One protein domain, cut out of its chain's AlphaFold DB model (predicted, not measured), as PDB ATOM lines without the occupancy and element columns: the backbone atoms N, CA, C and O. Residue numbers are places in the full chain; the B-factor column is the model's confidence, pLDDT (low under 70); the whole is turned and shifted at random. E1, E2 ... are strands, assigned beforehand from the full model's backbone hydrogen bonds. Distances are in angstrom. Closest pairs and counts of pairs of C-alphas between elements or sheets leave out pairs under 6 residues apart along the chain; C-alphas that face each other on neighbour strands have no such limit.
ATOM      1  N   ALA A  76     -54.101  50.393   7.685       94.00
ATOM      2  CA  ALA A  76     -53.435  50.320   6.397       94.00
ATOM      3  C   ALA A  76     -53.563  51.674   5.703       94.00
ATOM      4  O   ALA A  76     -54.659  52.230   5.610       94.00
ATOM      5  N   SER A  77     -52.446  52.188   5.202       95.19
ATOM      6  CA  SER A  77     -52.408  53.420   4.418       95.19
ATOM      7  C   SER A  77     -51.859  53.140   3.026       95.19
ATOM      8  O   SER A  77     -50.947  52.328   2.852       95.19
ATOM      9  N   TRP A  78     -52.455  53.797   2.037       94.81
ATOM     10  CA  TRP A  78     -52.044  53.753   0.642       94.81
ATOM     11  C   TRP A  78     -51.432  55.088   0.270       94.81
ATOM     12  O   TRP A  78     -52.137  56.091   0.166       94.81
ATOM     13  N   ILE A  79     -50.114  55.106   0.124       94.56
ATOM     14  CA  ILE A  79     -49.366  56.325  -0.151       94.56
ATOM     15  C   ILE A  79     -49.035  56.356  -1.635       94.56
ATOM     16  O   ILE A  79     -48.334  55.477  -2.135       94.56
ATOM     17  N   GLU A  80     -49.512  57.382  -2.329       91.19
ATOM     18  CA  GLU A  80     -49.164  57.625  -3.728       91.19
ATOM     19  C   GLU A  80     -47.970  58.578  -3.801       91.19
ATOM     20  O   GLU A  80     -48.028  59.705  -3.296       91.19
ATOM     21  N   GLN A  81     -46.883  58.124  -4.430       89.06
ATOM     22  CA  GLN A  81     -45.643  58.881  -4.580       89.06
ATOM     23  C   GLN A  81     -45.130  58.772  -6.022       89.06
ATOM     24  O   GLN A  81     -44.368  57.874  -6.385       89.06
ATOM     25  N   GLY A  82     -45.553  59.708  -6.874       86.69
ATOM     26  CA  GLY A  82     -45.176  59.715  -8.289       86.69
ATOM     27  C   GLY A  82     -45.688  58.473  -9.028       86.69
ATOM     28  O   GLY A  82     -46.891  58.269  -9.145       86.69
ATOM     29  N   SER A  83     -44.775  57.644  -9.544       89.88
ATOM     30  CA  SER A  83     -45.096  56.375 -10.220       89.88
ATOM     31  C   SER A  83     -45.135  55.166  -9.280       89.88
ATOM     32  O   SER A  83     -45.135  54.026  -9.749       89.88
ATOM     33  N   MET A  84     -45.099  55.391  -7.968       92.81
ATOM     34  CA  MET A  84     -45.086  54.347  -6.949       92.81
ATOM     35  C   MET A  84     -46.328  54.452  -6.073       92.81
ATOM     36  O   MET A  84     -46.775  55.558  -5.759       92.81
ATOM     37  N   CYS A  85     -46.835  53.302  -5.638       93.94
ATOM     38  CA  CYS A  85     -47.727  53.245  -4.488       93.94
ATOM     39  C   CYS A  85     -47.118  52.391  -3.392       93.94
ATOM     40  O   CYS A  85     -46.447  51.393  -3.660       93.94
ATOM     41  N   ILE A  86     -47.376  52.781  -2.155       95.12
ATOM     42  CA  ILE A  86     -46.844  52.116  -0.976       95.12
ATOM     43  C   ILE A  86     -48.031  51.715  -0.116       95.12
ATOM     44  O   ILE A  86     -48.810  52.566   0.313       95.12
ATOM     45  N   LEU A  87     -48.158  50.419   0.145       96.12
ATOM     46  CA  LEU A  87     -49.009  49.937   1.220       96.12
ATOM     47  C   LEU A  87     -48.177  49.926   2.497       96.12
ATOM     48  O   LEU A  87     -47.305  49.071   2.653       96.12
ATOM     49  N   ARG A  88     -48.465  50.848   3.411       95.88
ATOM     50  CA  ARG A  88     -47.877  50.853   4.751       95.88
ATOM     51  C   ARG A  88     -48.887  50.291   5.738       95.88
ATOM     52  O   ARG A  88     -49.999  50.816   5.857       95.88
ATOM     53  N   LEU A  89     -48.496  49.229   6.432       93.44
ATOM     54  CA  LEU A  89     -49.289  48.641   7.505       93.44
ATOM     55  C   LEU A  89     -48.805  49.221   8.826       93.44
ATOM     56  O   LEU A  89     -47.634  49.068   9.137       93.44
ATOM     57  N   HIS A  90     -49.686  49.840   9.602       91.12
ATOM     58  CA  HIS A  90     -49.372  50.197  10.978       91.12
ATOM     59  C   HIS A  90     -49.707  49.011  11.878       91.12
ATOM     60  O   HIS A  90     -50.872  48.615  11.985       91.12
ATOM     61  N   ILE A  91     -48.686  48.427  12.489       82.31
ATOM     62  CA  ILE A  91     -48.753  47.251  13.346       82.31
ATOM     63  C   ILE A  91     -48.108  47.623  14.681       82.31
ATOM     64  O   ILE A  91     -46.974  48.084  14.683       82.31
ATOM     65  N   PRO A  92     -48.791  47.456  15.827       75.31
ATOM     66  CA  PRO A  92     -48.184  47.735  17.127       75.31
ATOM     67  C   PRO A  92     -46.886  46.942  17.330       75.31
ATOM     68  O   PRO A  92     -46.743  45.860  16.771       75.31
ATOM     69  N   ASP A  93     -45.978  47.396  18.196       63.47
ATOM     70  CA  ASP A  93     -44.711  46.686  18.470       63.47
ATOM     71  C   ASP A  93     -44.910  45.243  18.974       63.47
ATOM     72  O   ASP A  93     -44.013  44.401  18.887       63.47
ATOM     73  N   ASN A  94     -46.100  44.938  19.503       60.53
ATOM     74  CA  ASN A  94     -46.435  43.616  20.005       60.53
ATOM     75  C   ASN A  94     -47.919  43.249  19.801       60.53
ATOM     76  O   ASN A  94     -48.701  43.277  20.757       60.53
ATOM     77  N   PRO A  95     -48.352  42.889  18.577       53.56
ATOM     78  CA  PRO A  95     -49.733  42.507  18.292       53.56
ATOM     79  C   PRO A  95     -50.210  41.255  19.056       53.56
ATOM     80  O   PRO A  95     -51.420  41.025  19.128       53.56
ATOM     81  N   GLY A  96     -49.314  40.483  19.687       54.22
ATOM     82  CA  GLY A  96     -49.648  39.355  20.565       54.22
ATOM     83  C   GLY A  96     -48.920  39.429  21.910       54.22
ATOM     84  O   GLY A  96     -47.749  39.749  21.969       54.22
ATOM     85  N   VAL A  97     -49.584  39.142  23.029       48.06
ATOM     86  CA  VAL A  97     -48.901  39.044  24.333       48.06
ATOM     87  C   VAL A  97     -48.153  37.710  24.390       48.06
ATOM     88  O   VAL A  97     -48.791  36.659  24.390       48.06
ATOM     89  N   TRP A  98     -46.819  37.733  24.459       55.41
ATOM     90  CA  TRP A  98     -45.994  36.518  24.489       55.41
ATOM     91  C   TRP A  98     -45.334  36.340  25.857       55.41
ATOM     92  O   TRP A  98     -44.466  37.115  26.246       55.41
ATOM     93  N   ILE A  99     -45.754  35.309  26.593       44.84
ATOM     94  CA  ILE A  99     -45.238  34.985  27.936       44.84
ATOM     95  C   ILE A  99     -44.224  33.820  27.876       44.84
ATOM     96  O   ILE A  99     -43.514  33.565  28.841       44.84
ATOM     97  N   TYR A 100     -44.092  33.125  26.738       46.84
ATOM     98  CA  TYR A 100     -43.342  31.866  26.679       46.84
ATOM     99  C   TYR A 100     -42.623  31.631  25.355       46.84
ATOM    100  O   TYR A 100     -43.099  30.820  24.575       46.84
ATOM    101  N   ILE A 101     -41.464  32.254  25.107       47.81
ATOM    102  CA  ILE A 101     -40.511  31.722  24.110       47.81
ATOM    103  C   ILE A 101     -39.067  31.993  24.557       47.81
ATOM    104  O   ILE A 101     -38.383  32.865  24.039       47.81
ATOM    105  N   ASN A 102     -38.607  31.211  25.534       40.25
ATOM    106  CA  ASN A 102     -37.186  31.043  25.872       40.25
ATOM    107  C   ASN A 102     -36.684  29.671  25.382       40.25
ATOM    108  O   ASN A 102     -36.028  28.945  26.126       40.25
ATOM    109  N   GLN A 103     -37.061  29.246  24.173       46.34
ATOM    110  CA  GLN A 103     -36.678  27.928  23.655       46.34
ATOM    111  C   GLN A 103     -36.338  28.000  22.165       46.34
ATOM    112  O   GLN A 103     -37.127  27.617  21.310       46.34
ATOM    113  N   GLY A 104     -35.139  28.494  21.873       43.84
ATOM    114  CA  GLY A 104     -34.493  28.367  20.572       43.84
ATOM    115  C   GLY A 104     -32.977  28.421  20.753       43.84
ATOM    116  O   GLY A 104     -32.474  29.323  21.415       43.84
ATOM    117  N   ASN A 105     -32.257  27.444  20.195       47.91
ATOM    118  CA  ASN A 105     -30.786  27.377  20.192       47.91
ATOM    119  C   ASN A 105     -30.164  28.094  18.972       47.91
ATOM    120  O   ASN A 105     -28.970  27.947  18.722       47.91
ATOM    121  N   GLU A 106     -30.952  28.841  18.192       51.78
ATOM    122  CA  GLU A 106     -30.511  29.446  16.930       51.78
ATOM    123  C   GLU A 106     -30.456  30.983  16.983       51.78
ATOM    124  O   GLU A 106     -31.189  31.651  17.714       51.78
ATOM    125  N   THR A 107     -29.578  31.557  16.159       49.28
ATOM    126  CA  THR A 107     -29.267  32.991  16.057       49.28
ATOM    127  C   THR A 107     -30.251  33.735  15.142       49.28
ATOM    128  O   THR A 107     -29.887  34.154  14.044       49.28
ATOM    129  N   GLY A 108     -31.510  33.892  15.558       56.19
ATOM    130  CA  GLY A 108     -32.514  34.665  14.811       56.19
ATOM    131  C   GLY A 108     -33.310  35.591  15.725       56.19
ATOM    132  O   GLY A 108     -33.682  35.182  16.817       56.19
ATOM    133  N   THR A 109     -33.597  36.821  15.296       63.00
ATOM    134  CA  THR A 109     -34.263  37.843  16.129       63.00
ATOM    135  C   THR A 109     -35.769  37.620  16.326       63.00
ATOM    136  O   THR A 109     -36.366  38.258  17.186       63.00
ATOM    137  N   GLY A 110     -36.387  36.694  15.583       72.94
ATOM    138  CA  GLY A 110     -37.844  36.509  15.560       72.94
ATOM    139  C   GLY A 110     -38.533  37.567  14.694       72.94
ATOM    140  O   GLY A 110     -37.861  38.285  13.946       72.94
ATOM    141  N   GLY A 111     -39.865  37.635  14.736       80.06
ATOM    142  CA  GLY A 111     -40.634  38.676  14.046       80.06
ATOM    143  C   GLY A 111     -42.008  38.222  13.567       80.06
ATOM    144  O   GLY A 111     -42.639  37.345  14.158       80.06
ATOM    145  N   TYR A 112     -42.465  38.842  12.482       82.44
ATOM    146  CA  TYR A 112     -43.794  38.642  11.922       82.44
ATOM    147  C   TYR A 112     -43.760  38.392  10.414       82.44
ATOM    148  O   TYR A 112     -42.884  38.898   9.711       82.44
ATOM    149  N   PHE A 113     -44.755  37.652   9.927       85.00
ATOM    150  CA  PHE A 113     -45.107  37.542   8.515       85.00
ATOM    151  C   PHE A 113     -46.519  38.055   8.288       85.00
ATOM    152  O   PHE A 113     -47.429  37.717   9.040       85.00
ATOM    153  N   ALA A 114     -46.716  38.802   7.213       88.69
ATOM    154  CA  ALA A 114     -48.012  39.227   6.727       88.69
ATOM    155  C   ALA A 114     -48.200  38.749   5.283       88.69
ATOM    156  O   ALA A 114     -47.422  39.087   4.386       88.69
ATOM    157  N   ILE A 115     -49.260  37.975   5.061       89.75
ATOM    158  CA  ILE A 115     -49.800  37.730   3.721       89.75
ATOM    159  C   ILE A 115     -50.853  38.799   3.471       89.75
ATOM    160  O   ILE A 115     -51.738  39.009   4.303       89.75
ATOM    161  N   VAL A 116     -50.747  39.467   2.326       92.69
ATOM    162  CA  VAL A 116     -51.605  40.599   1.986       92.69
ATOM    163  C   VAL A 116     -52.469  40.257   0.784       92.69
ATOM    164  O   VAL A 116     -51.990  39.811  -0.262       92.69
ATOM    165  N   ARG A 117     -53.758  40.539   0.930       94.19
ATOM    166  CA  ARG A 117     -54.731  40.535  -0.151       94.19
ATOM    167  C   ARG A 117     -55.378  41.910  -0.245       94.19
ATOM    168  O   ARG A 117     -55.923  42.415   0.731       94.19
ATOM    169  N   LEU A 118     -55.316  42.507  -1.426       95.81
ATOM    170  CA  LEU A 118     -55.903  43.811  -1.719       95.81
ATOM    171  C   LEU A 118     -57.314  43.625  -2.272       95.81
ATOM    172  O   LEU A 118     -57.540  42.709  -3.057       95.81
ATOM    173  N   VAL A 119     -58.258  44.475  -1.868       95.62
ATOM    174  CA  VAL A 119     -59.667  44.382  -2.282       95.62
ATOM    175  C   VAL A 119     -60.165  45.744  -2.755       95.62
ATOM    176  O   VAL A 119     -60.013  46.741  -2.044       95.62
ATOM    177  N   ASP A 120     -60.786  45.779  -3.931       94.31
ATOM    178  CA  ASP A 120     -61.446  46.946  -4.526       94.31
ATOM    179  C   ASP A 120     -62.878  46.596  -4.991       94.31
ATOM    180  O   ASP A 120     -63.410  45.536  -4.657       94.31
ATOM    181  N   ASP A 121     -63.522  47.485  -5.753       92.75
ATOM    182  CA  ASP A 121     -64.884  47.257  -6.273       92.75
ATOM    183  C   ASP A 121     -64.974  46.117  -7.298       92.75
ATOM    184  O   ASP A 121     -66.048  45.555  -7.508       92.75
ATOM    185  N   ASN A 122     -63.854  45.765  -7.931       92.31
ATOM    186  CA  ASN A 122     -63.769  44.728  -8.955       92.31
ATOM    187  C   ASN A 122     -63.382  43.358  -8.365       92.31
ATOM    188  O   ASN A 122     -63.241  42.387  -9.110       92.31
ATOM    189  N   GLY A 123     -63.195  43.270  -7.044       92.44
ATOM    190  CA  GLY A 123     -62.867  42.047  -6.312       92.44
ATOM    191  C   GLY A 123     -61.512  42.116  -5.614       92.44
ATOM    192  O   GLY A 123     -61.010  43.190  -5.283       92.44
ATOM    193  N   ASP A 124     -60.899  40.960  -5.391       92.88
ATOM    194  CA  ASP A 124     -59.630  40.822  -4.682       92.88
ATOM    195  C   ASP A 124     -58.450  40.481  -5.603       92.88
ATOM    196  O   ASP A 124     -58.595  39.853  -6.651       92.88
ATOM    197  N   VAL A 125     -57.256  40.919  -5.202       92.88
ATOM    198  CA  VAL A 125     -55.971  40.548  -5.798       92.88
ATOM    199  C   VAL A 125     -55.038  40.123  -4.674       92.88
ATOM    200  O   VAL A 125     -54.739  40.892  -3.756       92.88
ATOM    201  N   VAL A 126     -54.560  38.884  -4.747       88.50
ATOM    202  CA  VAL A 126     -53.529  38.382  -3.837       88.50
ATOM    203  C   VAL A 126     -52.188  38.978  -4.245       88.50
ATOM    204  O   VAL A 126     -51.786  38.876  -5.408       88.50
ATOM    205  N   VAL A 127     -51.485  39.599  -3.298       91.38
ATOM    206  CA  VAL A 127     -50.138  40.111  -3.556       91.38
ATOM    207  C   VAL A 127     -49.175  38.912  -3.585       91.38
ATOM    208  O   VAL A 127     -49.163  38.133  -2.631       91.38
ATOM    209  N   PRO A 128     -48.383  38.714  -4.655       87.75
ATOM    210  CA  PRO A 128     -47.596  37.493  -4.863       87.75
ATOM    211  C   PRO A 128     -46.318  37.454  -4.007       87.75
ATOM    212  O   PRO A 128     -45.200  37.534  -4.517       87.75
ATOM    213  N   GLY A 129     -46.467  37.315  -2.693       87.50
ATOM    214  CA  GLY A 129     -45.350  37.278  -1.757       87.50
ATOM    215  C   GLY A 129     -45.784  37.352  -0.299       87.50
ATOM    216  O   GLY A 129     -46.969  37.266   0.025       87.50
ATOM    217  N   VAL A 130     -44.802  37.511   0.582       89.31
ATOM    218  CA  VAL A 130     -45.004  37.672   2.024       89.31
ATOM    219  C   VAL A 130     -44.170  38.849   2.509       89.31
ATOM    220  O   VAL A 130     -42.990  38.961   2.180       89.31
ATOM    221  N   LEU A 131     -44.780  39.703   3.327       90.50
ATOM    222  CA  LEU A 131     -44.091  40.763   4.054       90.50
ATOM    223  C   LEU A 131     -43.573  40.202   5.376       90.50
ATOM    224  O   LEU A 131     -44.365  39.811   6.229       90.50
ATOM    225  N   ARG A 132     -42.262  40.164   5.564       88.00
ATOM    226  CA  ARG A 132     -41.625  39.804   6.829       88.00
ATOM    227  C   ARG A 132     -41.076  41.049   7.494       88.00
ATOM    228  O   ARG A 132     -40.525  41.909   6.818       88.00
ATOM    229  N   PHE A 133     -41.189  41.153   8.808       87.50
ATOM    230  CA  PHE A 133     -40.671  42.315   9.522       87.50
ATOM    231  C   PHE A 133     -40.372  42.017  10.987       87.50
ATOM    232  O   PHE A 133     -40.911  41.083  11.586       87.50
ATOM    233  N   PHE A 134     -39.494  42.828  11.567       83.81
ATOM    234  CA  PHE A 134     -39.074  42.732  12.956       83.81
ATOM    235  C   PHE A 134     -38.790  44.121  13.527       83.81
ATOM    236  O   PHE A 134     -38.111  44.933  12.892       83.81
ATOM    237  N   ASN A 135     -39.270  44.352  14.753       81.62
ATOM    238  CA  ASN A 135     -39.017  45.564  15.534       81.62
ATOM    239  C   ASN A 135     -39.341  46.863  14.769       81.62
ATOM    240  O   ASN A 135     -38.588  47.835  14.807       81.62
ATOM    241  N   THR A 136     -40.436  46.857  14.010       86.00
ATOM    242  CA  THR A 136     -40.926  48.010  13.255       86.00
ATOM    243  C   THR A 136     -42.445  48.040  13.304       86.00
ATOM    244  O   THR A 136     -43.086  46.990  13.221       86.00
ATOM    245  N   THR A 137     -42.996  49.244  13.430       87.56
ATOM    246  CA  THR A 137     -44.438  49.483  13.451       87.56
ATOM    247  C   THR A 137     -45.034  49.690  12.074       87.56
ATOM    248  O   THR A 137     -46.239  49.566  11.913       87.56
ATOM    249  N   ASP A 138     -44.215  50.023  11.081       91.50
ATOM    250  CA  ASP A 138     -44.692  50.510   9.791       91.50
ATOM    251  C   ASP A 138     -44.013  49.782   8.623       91.50
ATOM    252  O   ASP A 138     -43.345  50.421   7.808       91.50
ATOM    253  N   PRO A 139     -44.120  48.441   8.532       92.88
ATOM    254  CA  PRO A 139     -43.585  47.713   7.392       92.88
ATOM    255  C   PRO A 139     -44.358  48.048   6.105       92.88
ATOM    256  O   PRO A 139     -45.576  48.272   6.108       92.88
ATOM    257  N   GLU A 140     -43.638  48.057   4.982       94.75
ATOM    258  CA  GLU A 140     -44.147  48.560   3.704       94.75
ATOM    259  C   GLU A 140     -44.039  47.541   2.570       94.75
ATOM    260  O   GLU A 140     -43.039  46.833   2.428       94.75
ATOM    261  N   VAL A 141     -45.051  47.541   1.700       94.50
ATOM    262  CA  VAL A 141     -45.039  46.845   0.409       94.50
ATOM    263  C   VAL A 141     -45.092  47.879  -0.705       94.50
ATOM    264  O   VAL A 141     -45.953  48.760  -0.711       94.50
ATOM    265  N   TRP A 142     -44.171  47.761  -1.657       94.44
ATOM    266  CA  TRP A 142     -43.950  48.766  -2.687       94.44
ATOM    267  C   TRP A 142     -44.417  48.283  -4.058       94.44
ATOM    268  O   TRP A 142     -44.025  47.213  -4.531       94.44
ATOM    269  N   PHE A 143     -45.214  49.116  -4.716       95.06
ATOM    270  CA  PHE A 143     -45.856  48.829  -5.991       95.06
ATOM    271  C   PHE A 143     -45.463  49.849  -7.055       95.06
ATOM    272  O   PHE A 143     -45.289  51.033  -6.767       95.06
ATOM    273  N   VAL A 144     -45.410  49.398  -8.309       94.56
ATOM    274  CA  VAL A 144     -45.473  50.306  -9.461       94.56
ATOM    275  C   VAL A 144     -46.917  50.716  -9.660       94.56
ATOM    276  O   VAL A 144     -47.798  49.852  -9.736       94.56
ATOM    277  N   CYS A 145     -47.133  52.015  -9.823       92.00
ATOM    278  CA  CYS A 145     -48.441  52.595 -10.041       92.00
ATOM    279  C   CYS A 145     -48.567  53.346 -11.356       92.00
ATOM    280  O   CYS A 145     -47.641  54.006 -11.838       92.00
ATOM    281  N   ARG A 146     -49.767  53.266 -11.927       90.62
ATOM    282  CA  ARG A 146     -50.185  54.029 -13.097       90.62
ATOM    283  C   ARG A 146     -51.532  54.659 -12.780       90.62
ATOM    284  O   ARG A 146     -52.521  53.951 -12.704       90.62
ATOM    285  N   GLN A 147     -51.554  55.984 -12.625       84.69
ATOM    286  CA  GLN A 147     -52.778  56.739 -12.313       84.69
ATOM    287  C   GLN A 147     -53.471  56.271 -11.012       84.69
ATOM    288  O   GLN A 147     -54.691  56.231 -10.952       84.69
ATOM    289  N   GLY A 148     -52.694  55.907  -9.984       81.69
ATOM    290  CA  GLY A 148     -53.206  55.420  -8.691       81.69
ATOM    291  C   GLY A 148     -53.413  53.903  -8.616       81.69
ATOM    292  O   GLY A 148     -53.362  53.336  -7.525       81.69
ATOM    293  N   ASP A 149     -53.538  53.223  -9.760       91.06
ATOM    294  CA  ASP A 149     -53.653  51.764  -9.806       91.06
ATOM    295  C   ASP A 149     -52.284  51.090  -9.694       91.06
ATOM    296  O   ASP A 149     -51.389  51.318 -10.521       91.06
ATOM    297  N   ALA A 150     -52.135  50.185  -8.726       94.50
ATOM    298  CA  ALA A 150     -50.982  49.301  -8.641       94.50
ATOM    299  C   ALA A 150     -51.057  48.225  -9.720       94.50
ATOM    300  O   ALA A 150     -52.055  47.519  -9.835       94.50
ATOM    301  N   ILE A 151     -49.982  48.070 -10.492       94.50
ATOM    302  CA  ILE A 151     -49.897  47.109 -11.607       94.50
ATOM    303  C   ILE A 151     -48.871  45.998 -11.365       94.50
ATOM    304  O   ILE A 151     -48.869  44.978 -12.054       94.50
ATOM    305  N   GLY A 152     -47.992  46.177 -10.383       93.44
ATOM    306  CA  GLY A 152     -46.971  45.206 -10.023       93.44
ATOM    307  C   GLY A 152     -46.320  45.549  -8.694       93.44
ATOM    308  O   GLY A 152     -46.442  46.675  -8.217       93.44
ATOM    309  N   VAL A 153     -45.629  44.577  -8.114       93.62
ATOM    310  CA  VAL A 153     -44.987  44.662  -6.799       93.62
ATOM    311  C   VAL A 153     -43.490  44.360  -6.905       93.62
ATOM    312  O   VAL A 153     -43.070  43.516  -7.706       93.62
ATOM    313  N   TYR A 154     -42.689  45.067  -6.110       91.25
ATOM    314  CA  TYR A 154     -41.251  44.838  -5.984       91.25
ATOM    315  C   TYR A 154     -40.930  43.937  -4.798       91.25
ATOM    316  O   TYR A 154     -41.602  43.993  -3.771       91.25
ATOM    317  N   ALA A 155     -39.846  43.171  -4.913       89.50
ATOM    318  CA  ALA A 155     -39.172  42.675  -3.723       89.50
ATOM    319  C   ALA A 155     -38.492  43.855  -3.018       89.50
ATOM    320  O   ALA A 155     -37.934  44.733  -3.680       89.50
ATOM    321  N   THR A 156     -38.521  43.884  -1.691       89.56
ATOM    322  CA  THR A 156     -37.889  44.951  -0.906       89.56
ATOM    323  C   THR A 156     -37.164  44.414   0.310       89.56
ATOM    324  O   THR A 156     -37.648  43.475   0.923       89.56
ATOM    325  N   GLU A 157     -36.045  45.024   0.692       89.44
ATOM    326  CA  GLU A 157     -35.398  44.785   1.989       89.44
ATOM    327  C   GLU A 157     -34.894  46.111   2.549       89.44
ATOM    328  O   GLU A 157     -34.039  46.772   1.958       89.44
ATOM    329  N   PHE A 158     -35.396  46.498   3.714       89.50
ATOM    330  CA  PHE A 158     -34.952  47.685   4.428       89.50
ATOM    331  C   PHE A 158     -34.527  47.296   5.837       89.50
ATOM    332  O   PHE A 158     -35.278  46.658   6.572       89.50
ATOM    333  N   VAL A 159     -33.315  47.702   6.220       87.31
ATOM    334  CA  VAL A 159     -32.709  47.385   7.518       87.31
ATOM    335  C   VAL A 159     -32.213  48.673   8.168       87.31
ATOM    336  O   VAL A 159     -31.424  49.405   7.567       87.31
ATOM    337  N   GLN A 160     -32.635  48.934   9.405       84.19
ATOM    338  CA  GLN A 160     -32.233  50.109  10.180       84.19
ATOM    339  C   GLN A 160     -32.200  49.787  11.679       84.19
ATOM    340  O   GLN A 160     -33.184  49.318  12.228       84.19
ATOM    341  N   ASN A 161     -31.088  50.076  12.369       80.38
ATOM    342  CA  ASN A 161     -30.968  49.975  13.836       80.38
ATOM    343  C   ASN A 161     -31.479  48.649  14.446       80.38
ATOM    344  O   ASN A 161     -32.131  48.648  15.484       80.38
ATOM    345  N   SER A 162     -31.151  47.511  13.823       79.19
ATOM    346  CA  SER A 162     -31.618  46.159  14.209       79.19
ATOM    347  C   SER A 162     -33.110  45.880  13.981       79.19
ATOM    348  O   SER A 162     -33.589  44.805  14.333       79.19
ATOM    349  N   SER A 163     -33.828  46.810  13.359       83.06
ATOM    350  CA  SER A 163     -35.164  46.622  12.803       83.06
ATOM    351  C   SER A 163     -35.076  46.350  11.308       83.06
ATOM    352  O   SER A 163     -34.159  46.833  10.632       83.06
ATOM    353  N   PHE A 164     -36.029  45.593  10.778       86.75
ATOM    354  CA  PHE A 164     -36.114  45.383   9.338       86.75
ATOM    355  C   PHE A 164     -37.543  45.123   8.874       86.75
ATOM    356  O   PHE A 164     -38.387  44.654   9.641       86.75
ATOM    357  N   TYR A 165     -37.777  45.365   7.591       89.94
ATOM    358  CA  TYR A 165     -38.879  44.762   6.859       89.94
ATOM    359  C   TYR A 165     -38.406  44.345   5.469       89.94
ATOM    360  O   TYR A 165     -37.579  45.012   4.845       89.94
ATOM    361  N   GLU A 166     -38.932  43.228   4.988       89.62
ATOM    362  CA  GLU A 166     -38.651  42.696   3.667       89.62
ATOM    363  C   GLU A 166     -39.921  42.141   3.021       89.62
ATOM    364  O   GLU A 166     -40.706  41.444   3.663       89.62
ATOM    365  N   PHE A 167     -40.138  42.437   1.743       90.56
ATOM    366  CA  PHE A 167     -41.187  41.804   0.953       90.56
ATOM    367  C   PHE A 167     -40.580  40.738   0.045       90.56
ATOM    368  O   PHE A 167     -39.887  41.042  -0.929       90.56
ATOM    369  N   ILE A 168     -40.849  39.474   0.365       87.38
ATOM    370  CA  ILE A 168     -40.308  38.319  -0.348       87.38
ATOM    371  C   ILE A 168     -41.340  37.840  -1.362       87.38
ATOM    372  O   ILE A 168     -42.407  37.345  -1.002       87.38
ATOM    373  N   LEU A 169     -40.993  37.932  -2.643       87.19
ATOM    374  CA  LEU A 169     -41.839  37.436  -3.723       87.19
ATOM    375  C   LEU A 169     -41.899  35.905  -3.733       87.19
ATOM    376  O   LEU A 169     -40.896  35.210  -3.515       87.19
ATOM    377  N   TYR A 170     -43.086  35.377  -4.030       83.69
ATOM    378  CA  TYR A 170     -43.277  33.945  -4.226       83.69
ATOM    379  C   TYR A 170     -42.872  33.540  -5.646       83.69
ATOM    380  O   TYR A 170     -43.380  34.082  -6.627       83.69
ATOM    381  N   ASN A 171     -41.962  32.571  -5.771       80.50
ATOM    382  CA  ASN A 171     -41.580  32.029  -7.068       80.50
ATOM    383  C   ASN A 171     -42.481  30.833  -7.408       80.50
ATOM    384  O   ASN A 171     -42.273  29.732  -6.894       80.50
ATOM    385  N   TYR A 172     -43.458  31.056  -8.291       77.81
ATOM    386  CA  TYR A 172     -44.401  30.026  -8.735       77.81
ATOM    387  C   TYR A 172     -43.736  28.895  -9.532       77.81
ATOM    388  O   TYR A 172     -44.143  27.747  -9.400       77.81
ATOM    389  N   GLU A 173     -42.685  29.179 -10.307       80.38
ATOM    390  CA  GLU A 173     -41.973  28.156 -11.090       80.38
ATOM    391  C   GLU A 173     -41.223  27.165 -10.192       80.38
ATOM    392  O   GLU A 173     -41.174  25.968 -10.463       80.38
ATOM    393  N   LYS A 174     -40.634  27.671  -9.103       78.81
ATOM    394  CA  LYS A 174     -39.868  26.883  -8.126       78.81
ATOM    395  C   LYS A 174     -40.700  26.459  -6.915       78.81
ATOM    396  O   LYS A 174     -40.154  25.813  -6.022       78.81
ATOM    397  N   ASN A 175     -41.979  26.841  -6.871       78.75
ATOM    398  CA  ASN A 175     -42.921  26.571  -5.785       78.75
ATOM    399  C   ASN A 175     -42.367  26.933  -4.386       78.75
ATOM    400  O   ASN A 175     -42.541  26.183  -3.425       78.75
ATOM    401  N   ARG A 176     -41.637  28.054  -4.266       76.75
ATOM    402  CA  ARG A 176     -40.948  28.446  -3.019       76.75
ATOM    403  C   ARG A 176     -40.755  29.959  -2.889       76.75
ATOM    404  O   ARG A 176     -40.665  30.670  -3.889       76.75
ATOM    405  N   PHE A 177     -40.613  30.443  -1.655       74.50
ATOM    406  CA  PHE A 177     -40.151  31.807  -1.374       74.50
ATOM    407  C   PHE A 177     -38.645  31.939  -1.646       74.50
ATOM    408  O   PHE A 177     -37.873  31.010  -1.405       74.50
ATOM    409  N   SER A 178     -38.212  33.091  -2.160       64.69
ATOM    410  CA  SER A 178     -36.806  33.331  -2.532       64.69
ATOM    411  C   SER A 178     -35.994  33.879  -1.352       64.69
ATOM    412  O   SER A 178     -35.575  35.028  -1.360       64.69
ATOM    413  N   THR A 179     -35.806  33.060  -0.315       59.88
ATOM    414  CA  THR A 179     -35.285  33.492   1.000       59.88
ATOM    415  C   THR A 179     -33.769  33.439   1.137       59.88
ATOM    416  O   THR A 179     -33.209  34.081   2.014       59.88
ATOM    417  N   GLU A 180     -33.101  32.622   0.324       52.69
ATOM    418  CA  GLU A 180     -31.667  32.332   0.483       52.69
ATOM    419  C   GLU A 180     -30.764  33.437  -0.084       52.69
ATOM    420  O   GLU A 180     -29.594  33.517   0.271       52.69
ATOM    421  N   TYR A 181     -31.303  34.301  -0.946       54.56
ATOM    422  CA  TYR A 181     -30.568  35.380  -1.597       54.56
ATOM    423  C   TYR A 181     -31.515  36.549  -1.827       54.56
ATOM    424  O   TYR A 181     -32.098  36.672  -2.908       54.56
ATOM    425  N   PHE A 182     -31.703  37.389  -0.806       65.31
ATOM    426  CA  PHE A 182     -32.402  38.645  -1.030       65.31
ATOM    427  C   PHE A 182     -31.550  39.503  -1.981       65.31
ATOM    428  O   PHE A 182     -30.359  39.705  -1.725       65.31
ATOM    429  N   PRO A 183     -32.086  39.928  -3.137       59.88
ATOM    430  CA  PRO A 183     -31.237  40.382  -4.232       59.88
ATOM    431  C   PRO A 183     -30.618  41.770  -4.025       59.88
ATOM    432  O   PRO A 183     -29.728  42.132  -4.795       59.88
ATOM    433  N   CYS A 184     -31.067  42.568  -3.049       68.06
ATOM    434  CA  CYS A 184     -30.490  43.884  -2.762       68.06
ATOM    435  C   CYS A 184     -30.972  44.467  -1.418       68.06
ATOM    436  O   CYS A 184     -31.911  43.953  -0.831       68.06
ATOM    437  N   LYS A 185     -30.377  45.593  -0.994       81.12
ATOM    438  CA  LYS A 185     -30.936  46.480   0.041       81.12
ATOM    439  C   LYS A 185     -31.696  47.624  -0.635       81.12
ATOM    440  O   LYS A 185     -31.096  48.376  -1.404       81.12
ATOM    441  N   GLY A 186     -32.982  47.767  -0.337       85.56
ATOM    442  CA  GLY A 186     -33.907  48.738  -0.923       85.56
ATOM    443  C   GLY A 186     -34.960  48.077  -1.814       85.56
ATOM    444  O   GLY A 186     -35.402  46.964  -1.545       85.56
ATOM    445  N   LEU A 187     -35.375  48.775  -2.875       86.25
ATOM    446  CA  LEU A 187     -36.256  48.243  -3.921       86.25
ATOM    447  C   LEU A 187     -35.454  47.341  -4.864       86.25
ATOM    448  O   LEU A 187     -34.528  47.812  -5.526       86.25
ATOM    449  N   CYS A 188     -35.815  46.062  -4.944       71.62
ATOM    450  CA  CYS A 188     -35.041  45.055  -5.658       71.62
ATOM    451  C   CYS A 188     -35.810  44.364  -6.782       71.62
ATOM    452  O   CYS A 188     -36.988  44.024  -6.667       71.62
ATOM    453  N   GLY A 189     -35.049  44.011  -7.820       63.06
ATOM    454  CA  GLY A 189     -35.395  42.947  -8.755       63.06
ATOM    455  C   GLY A 189     -36.407  43.308  -9.840       63.06
ATOM    456  O   GLY A 189     -36.790  44.460 -10.042       63.06
ATOM    457  N   ALA A 190     -36.790  42.271 -10.586       67.50
ATOM    458  CA  ALA A 190     -37.795  42.349 -11.632       67.50
ATOM    459  C   ALA A 190     -39.192  42.523 -11.021       67.50
ATOM    460  O   ALA A 190     -39.556  41.843 -10.061       67.50
ATOM    461  N   LEU A 191     -39.974  43.424 -11.613       84.75
ATOM    462  CA  LEU A 191     -41.363  43.661 -11.241       84.75
ATOM    463  C   LEU A 191     -42.178  42.373 -11.394       84.75
ATOM    464  O   LEU A 191     -42.214  41.795 -12.482       84.75
ATOM    465  N   THR A 192     -42.888  41.965 -10.343       88.62
ATOM    466  CA  THR A 192     -43.919  40.928 -10.479       88.62
ATOM    467  C   THR A 192     -45.252  41.601 -10.735       88.62
ATOM    468  O   THR A 192     -45.752  42.350  -9.896       88.62
ATOM    469  N   THR A 193     -45.821  41.367 -11.912       91.50
ATOM    470  CA  THR A 193     -47.120  41.922 -12.293       91.50
ATOM    471  C   THR A 193     -48.225  41.358 -11.414       91.50
ATOM    472  O   THR A 193     -48.267  40.155 -11.150       91.50
ATOM    473  N   LEU A 194     -49.146  42.221 -10.998       92.62
ATOM    474  CA  LEU A 194     -50.385  41.777 -10.376       92.62
ATOM    475  C   LEU A 194     -51.287  41.124 -11.429       92.62
ATOM    476  O   LEU A 194     -51.178  41.411 -12.621       92.62
ATOM    477  N   GLN A 195     -52.207  40.262 -10.987       91.44
ATOM    478  CA  GLN A 195     -53.173  39.605 -11.878       91.44
ATOM    479  C   GLN A 195     -54.028  40.620 -12.659       91.44
ATOM    480  O   GLN A 195     -54.475  40.340 -13.769       91.44
ATOM    481  N   ARG A 196     -54.233  41.804 -12.075       94.25
ATOM    482  CA  ARG A 196     -54.839  42.980 -12.697       94.25
ATOM    483  C   ARG A 196     -54.386  44.251 -11.965       94.25
ATOM    484  O   ARG A 196     -53.969  44.143 -10.809       94.25
ATOM    485  N   PRO A 197     -54.511  45.433 -12.592       94.50
ATOM    486  CA  PRO A 197     -54.418  46.702 -11.883       94.50
ATOM    487  C   PRO A 197     -55.404  46.768 -10.703       94.50
ATOM    488  O   PRO A 197     -56.516  46.231 -10.804       94.50
ATOM    489  N   ILE A 198     -55.000  47.389  -9.594       94.94
ATOM    490  CA  ILE A 198     -55.841  47.530  -8.396       94.94
ATOM    491  C   ILE A 198     -55.600  48.850  -7.654       94.94
ATOM    492  O   ILE A 198     -54.456  49.217  -7.385       94.94
ATOM    493  N   MET A 199     -56.692  49.498  -7.244       93.31
ATOM    494  CA  MET A 199     -56.698  50.600  -6.278       93.31
ATOM    495  C   MET A 199     -57.443  50.139  -5.015       93.31
ATOM    496  O   MET A 199     -58.676  50.072  -5.014       93.31
ATOM    497  N   PRO A 200     -56.730  49.750  -3.946       94.00
ATOM    498  CA  PRO A 200     -57.343  49.045  -2.828       94.00
ATOM    499  C   PRO A 200     -58.236  49.950  -1.976       94.00
ATOM    500  O   PRO A 200     -57.830  51.025  -1.539       94.00
ATOM    501  N   LYS A 201     -59.435  49.455  -1.658       94.75
ATOM    502  CA  LYS A 201     -60.309  49.994  -0.602       94.75
ATOM    503  C   LYS A 201     -60.075  49.309   0.738       94.75
ATOM    504  O   LYS A 201     -60.221  49.928   1.792       94.75
ATOM    505  N   TYR A 202     -59.710  48.031   0.688       95.31
ATOM    506  CA  TYR A 202     -59.390  47.238   1.863       95.31
ATOM    507  C   TYR A 202     -58.112  46.430   1.650       95.31
ATOM    508  O   TYR A 202     -57.777  46.046   0.526       95.31
ATOM    509  N   ALA A 203     -57.439  46.132   2.756       94.88
ATOM    510  CA  ALA A 203     -56.356  45.168   2.827       94.88
ATOM    511  C   ALA A 203     -56.756  44.064   3.810       94.88
ATOM    512  O   ALA A 203     -56.913  44.306   5.007       94.88
ATOM    513  N   ASP A 204     -56.935  42.854   3.296       92.75
ATOM    514  CA  ASP A 204     -57.047  41.660   4.120       92.75
ATOM    515  C   ASP A 204     -55.633  41.182   4.448       92.75
ATOM    516  O   ASP A 204     -54.867  40.800   3.561       92.75
ATOM    517  N   VAL A 205     -55.287  41.233   5.730       90.38
ATOM    518  CA  VAL A 205     -53.965  40.886   6.241       90.38
ATOM    519  C   VAL A 205     -54.090  39.649   7.106       90.38
ATOM    520  O   VAL A 205     -54.846  39.623   8.081       90.38
ATOM    521  N   LEU A 206     -53.326  38.624   6.753       86.94
ATOM    522  CA  LEU A 206     -53.138  37.453   7.590       86.94
ATOM    523  C   LEU A 206     -51.763  37.556   8.239       86.94
ATOM    524  O   LEU A 206     -50.744  37.401   7.564       86.94
ATOM    525  N   LEU A 207     -51.757  37.873   9.533       84.06
ATOM    526  CA  LEU A 207     -50.545  38.099  10.305       84.06
ATOM    527  C   LEU A 207     -50.177  36.841  11.087       84.06
ATOM    528  O   LEU A 207     -51.029  36.271  11.765       84.06
ATOM    529  N   PHE A 208     -48.906  36.457  11.041       80.06
ATOM    530  CA  PHE A 208     -48.327  35.356  11.799       80.06
ATOM    531  C   PHE A 208     -47.093  35.823  12.550       80.06
ATOM    532  O   PHE A 208     -46.321  36.638  12.051       80.06
ATOM    533  N   PHE A 209     -46.880  35.258  13.730       77.62
ATOM    534  CA  PHE A 209     -45.660  35.453  14.498       77.62
ATOM    535  C   PHE A 209     -44.713  34.261  14.323       77.62
ATOM    536  O   PHE A 209     -45.166  33.115  14.249       77.62
ATOM    537  N   TYR A 210     -43.406  34.527  14.329       73.38
ATOM    538  CA  TYR A 210     -42.383  33.492  14.432       73.38
ATOM    539  C   TYR A 210     -41.357  33.814  15.530       73.38
ATOM    540  O   TYR A 210     -40.880  34.951  15.633       73.38
ATOM    541  N   PRO A 211     -40.996  32.820  16.361       67.75
ATOM    542  CA  PRO A 211     -40.090  33.036  17.477       67.75
ATOM    543  C   PRO A 211     -38.653  33.355  17.055       67.75
ATOM    544  O   PRO A 211     -38.219  32.974  15.961       67.75
ATOM    545  N   PRO A 212     -37.880  34.000  17.950       68.31
ATOM    546  CA  PRO A 212     -36.428  34.029  17.853       68.31
ATOM    547  C   PRO A 212     -35.844  32.628  17.664       68.31
ATOM    548  O   PRO A 212     -36.332  31.656  18.238       68.31
ATOM    549  N   GLY A 213     -34.799  32.531  16.847       61.97
ATOM    550  CA  GLY A 213     -34.145  31.263  16.532       61.97
ATOM    551  C   GLY A 213     -34.968  30.302  15.668       61.97
ATOM    552  O   GLY A 213     -34.731  29.104  15.712       61.97
ATOM    553  N   VAL A 214     -35.947  30.803  14.907       61.19
ATOM    554  CA  VAL A 214     -36.669  30.012  13.903       61.19
ATOM    555  C   VAL A 214     -36.719  30.776  12.585       61.19
ATOM    556  O   VAL A 214     -37.062  31.961  12.543       61.19
ATOM    557  N   ASN A 215     -36.413  30.094  11.477       60.09
ATOM    558  CA  ASN A 215     -36.739  30.603  10.148       60.09
ATOM    559  C   ASN A 215     -38.253  30.478   9.936       60.09
ATOM    560  O   ASN A 215     -38.757  29.431   9.525       60.09
ATOM    561  N   GLY A 216     -38.998  31.529  10.266       56.16
ATOM    562  CA  GLY A 216     -40.449  31.429  10.353       56.16
ATOM    563  C   GLY A 216     -41.208  31.275   9.026       56.16
ATOM    564  O   GLY A 216     -42.428  31.176   9.060       56.16
ATOM    565  N   LEU A 217     -40.527  31.175   7.877       59.09
ATOM    566  CA  LEU A 217     -41.158  30.718   6.624       59.09
ATOM    567  C   LEU A 217     -41.381  29.201   6.588       59.09
ATOM    568  O   LEU A 217     -42.256  28.734   5.864       59.09
ATOM    569  N   ASN A 218     -40.629  28.439   7.391       53.22
ATOM    570  CA  ASN A 218     -40.789  26.987   7.534       53.22
ATOM    571  C   ASN A 218     -41.652  26.601   8.743       53.22
ATOM    572  O   ASN A 218     -41.965  25.427   8.928       53.22
ATOM    573  N   TYR A 219     -42.014  27.571   9.588       53.19
ATOM    574  CA  TYR A 219     -42.702  27.325  10.848       53.19
ATOM    575  C   TYR A 219     -43.791  28.375  11.066       53.19
ATOM    576  O   TYR A 219     -43.585  29.401  11.710       53.19
ATOM    577  N   VAL A 220     -44.964  28.108  10.495       52.09
ATOM    578  CA  VAL A 220     -46.173  28.896  10.738       52.09
ATOM    579  C   VAL A 220     -46.955  28.199  11.843       52.09
ATOM    580  O   VAL A 220     -47.596  27.174  11.618       52.09
ATOM    581  N   LEU A 221     -46.904  28.746  13.058       53.00
ATOM    582  CA  LEU A 221     -47.815  28.329  14.119       53.00
ATOM    583  C   LEU A 221     -49.194  28.919  13.801       53.00
ATOM    584  O   LEU A 221     -49.474  30.072  14.127       53.00
ATOM    585  N   TYR A 222     -50.046  28.140  13.125       48.75
ATOM    586  CA  TYR A 222     -51.417  28.540  12.775       48.75
ATOM    587  C   TYR A 222     -52.226  29.001  13.998       48.75
ATOM    588  O   TYR A 222     -53.052  29.903  13.884       48.75
ATOM    589  N   ASP A 223     -51.915  28.465  15.180       52.09
ATOM    590  CA  ASP A 223     -52.537  28.831  16.458       52.09
ATOM    591  C   ASP A 223     -52.175  30.251  16.940       52.09
ATOM    592  O   ASP A 223     -52.689  30.735  17.957       52.09
ATOM    593  N   HIS A 224     -51.253  30.925  16.247       59.88
ATOM    594  CA  HIS A 224     -50.667  32.211  16.637       59.88
ATOM    595  C   HIS A 224     -50.762  33.276  15.540       59.88
ATOM    596  O   HIS A 224     -50.118  34.322  15.643       59.88
ATOM    597  N   GLY A 225     -51.578  33.027  14.512       65.88
ATOM    598  CA  GLY A 225     -51.948  34.031  13.523       65.88
ATOM    599  C   GLY A 225     -53.338  34.614  13.760       65.88
ATOM    600  O   GLY A 225     -54.178  34.020  14.438       65.88
ATOM    601  N   TYR A 226     -53.607  35.781  13.184       73.19
ATOM    602  CA  TYR A 226     -54.969  36.295  13.070       73.19
ATOM    603  C   TYR A 226     -55.172  37.002  11.730       73.19
ATOM    604  O   TYR A 226     -54.260  37.614  11.175       73.19
ATOM    605  N   ALA A 227     -56.389  36.882  11.205       80.94
ATOM    606  CA  ALA A 227     -56.821  37.549   9.987       80.94
ATOM    607  C   ALA A 227     -57.562  38.837  10.345       80.94
ATOM    608  O   ALA A 227     -58.395  38.842  11.256       80.94
ATOM    609  N   ILE A 228     -57.288  39.913   9.618       86.12
ATOM    610  CA  ILE A 228     -57.993  41.182   9.775       86.12
ATOM    611  C   ILE A 228     -58.234  41.836   8.419       86.12
ATOM    612  O   ILE A 228     -57.388  41.778   7.531       86.12
ATOM    613  N   ARG A 229     -59.394  42.480   8.276       90.75
ATOM    614  CA  ARG A 229     -59.683  43.396   7.175       90.75
ATOM    615  C   ARG A 229     -59.448  44.823   7.647       90.75
ATOM    616  O   ARG A 229     -60.085  45.262   8.602       90.75
ATOM    617  N   LEU A 230     -58.566  45.536   6.963       92.06
ATOM    618  CA  LEU A 230     -58.237  46.929   7.241       92.06
ATOM    619  C   LEU A 230     -58.830  47.820   6.155       92.06
ATOM    620  O   LEU A 230     -58.670  47.535   4.969       92.06
ATOM    621  N   ASN A 231     -59.491  48.906   6.555       93.12
ATOM    622  CA  ASN A 231     -59.832  49.978   5.623       93.12
ATOM    623  C   ASN A 231     -58.539  50.653   5.180       93.12
ATOM    624  O   ASN A 231     -57.705  50.995   6.020       93.12
ATOM    625  N   VAL A 232     -58.392  50.857   3.876       93.44
ATOM    626  CA  VAL A 232     -57.225  51.527   3.317       93.44
ATOM    627  C   VAL A 232     -57.501  53.022   3.238       93.44
ATOM    628  O   VAL A 232     -58.467  53.456   2.611       93.44
ATOM    629  N   THR A 233     -56.656  53.816   3.892       92.31
ATOM    630  CA  THR A 233     -56.707  55.279   3.818       92.31
ATOM    631  C   THR A 233     -55.716  55.788   2.776       92.31
ATOM    632  O   THR A 233     -54.515  55.548   2.875       92.31
ATOM    633  N   THR A 234     -56.207  56.496   1.760       87.31
ATOM    634  CA  THR A 234     -55.342  57.084   0.728       87.31
ATOM    635  C   THR A 234     -54.674  58.354   1.248       87.31
ATOM    636  O   THR A 234     -55.344  59.275   1.719       87.31
ATOM    637  N   VAL A 235     -53.351  58.418   1.129       85.00
ATOM    638  CA  VAL A 235     -52.520  59.567   1.483       85.00
ATOM    639  C   VAL A 235     -51.758  60.003   0.237       85.00
ATOM    640  O   VAL A 235     -50.944  59.263  -0.306       85.00
ATOM    641  N   THR A 236     -52.001  61.225  -0.227       74.56
ATOM    642  CA  THR A 236     -51.241  61.811  -1.334       74.56
ATOM    643  C   THR A 236     -50.035  62.569  -0.786       74.56
ATOM    644  O   THR A 236     -50.174  63.551  -0.054       74.56
ATOM    645  N   SER A 237     -48.833  62.100  -1.125       61.78
ATOM    646  CA  SER A 237     -47.584  62.815  -0.853       61.78
ATOM    647  C   SER A 237     -47.483  63.996  -1.826       61.78
ATOM    648  O   SER A 237     -47.352  63.774  -3.029       61.78
TER     649      SER A 237
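Overview. This is residues 76 to 237 of the 238 residues of an uncharacterized protein of Thermoproteus sp (UniProt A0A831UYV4). The domain is a closed barrel of nine strands, with E1, E2, E6, E7, E8, E5, E3, E10 and E11 following one another round the ring and E11 back beside E1. E4 and E9 belong to the same sheet but not to the ring: E4 is paired onto E3, and E9 onto E7. The long loop of residues 91 to 110 reaches away from one end of the barrel. The printed part has 162 residues with eleven named strands, E1 to E11 in chain order, and no named helix; the class is all strand, and the sheet is mixed. The whole is compact, with a radius of gyration of the C-alphas of 15.6 A, and elongated, spanning 49 by 30 by 30 A.

Along the chain. E1, residues 76 to 81, begins at C-alpha 76 (-53.435, 50.320, 6.397). E2 is residues 84 to 90, E3 residues 111 to 120, 29.1 A long, E4 residues 123 to 126, E5 residues 129 to 134 and E6 residues 140 to 146. E7, residues 149 to 160, is 29.3 A long and bends by 79 degrees at residue 152. E8 is residues 163 to 171. E9, residues 186 to 198, bends by 104 degrees at residue 195. E10 is residues 202 to 210. E11, residues 225 to 236, is 31.5 A long, bends by 57 degrees at residue 229 and ends at C-alpha 236 (-51.241, 61.811, -1.334).

Arrangement. E1 and E2 form an antiparallel hairpin, with N 79 and O 86 2.9 A apart. E2 and E6 are antiparallel, with N 87 and O 141 at 2.9 A. E3 and E4 form a hairpin, with N 118 and O 125 at 2.9 A; E4 runs on into E5 at 65 degrees. E5 and E3 are antiparallel, with N 114 and O 131 at 2.7 A. E6, E7 and E8 form a meander, each strand the antiparallel neighbour of the one before, with N 144 and O 152 at 2.9 A, and N 158 and O 165 at 2.9 A. E5 to E8 form a Greek key, E5 being the antiparallel neighbour of E8, with N 132 and O 166 at 2.8 A. E9 is antiparallel to E7, with N 153 and O 192 at 2.9 A, and lies on the other side of E7 from E6 and E8. E10 is antiparallel to E3, with N 113 and O 208 at 2.8 A, and forms a hairpin with E11, with N 205 and O 228 at 2.8 A. E11 and E1 are parallel at 35 degrees, with N 235 and O 78 at 2.8 A.

Size, cuts and confidence. The C-alphas farthest apart, those of Asn 105 and Gln 147, are 49.0 A apart. The printed part has no cut. The links E2 to E3, E8 to E9 and E10 to E11 are long. Mean pLDDT of the printed part is 80.0; 42 residues are under 70, among them 93 to 109 and 211 to 225.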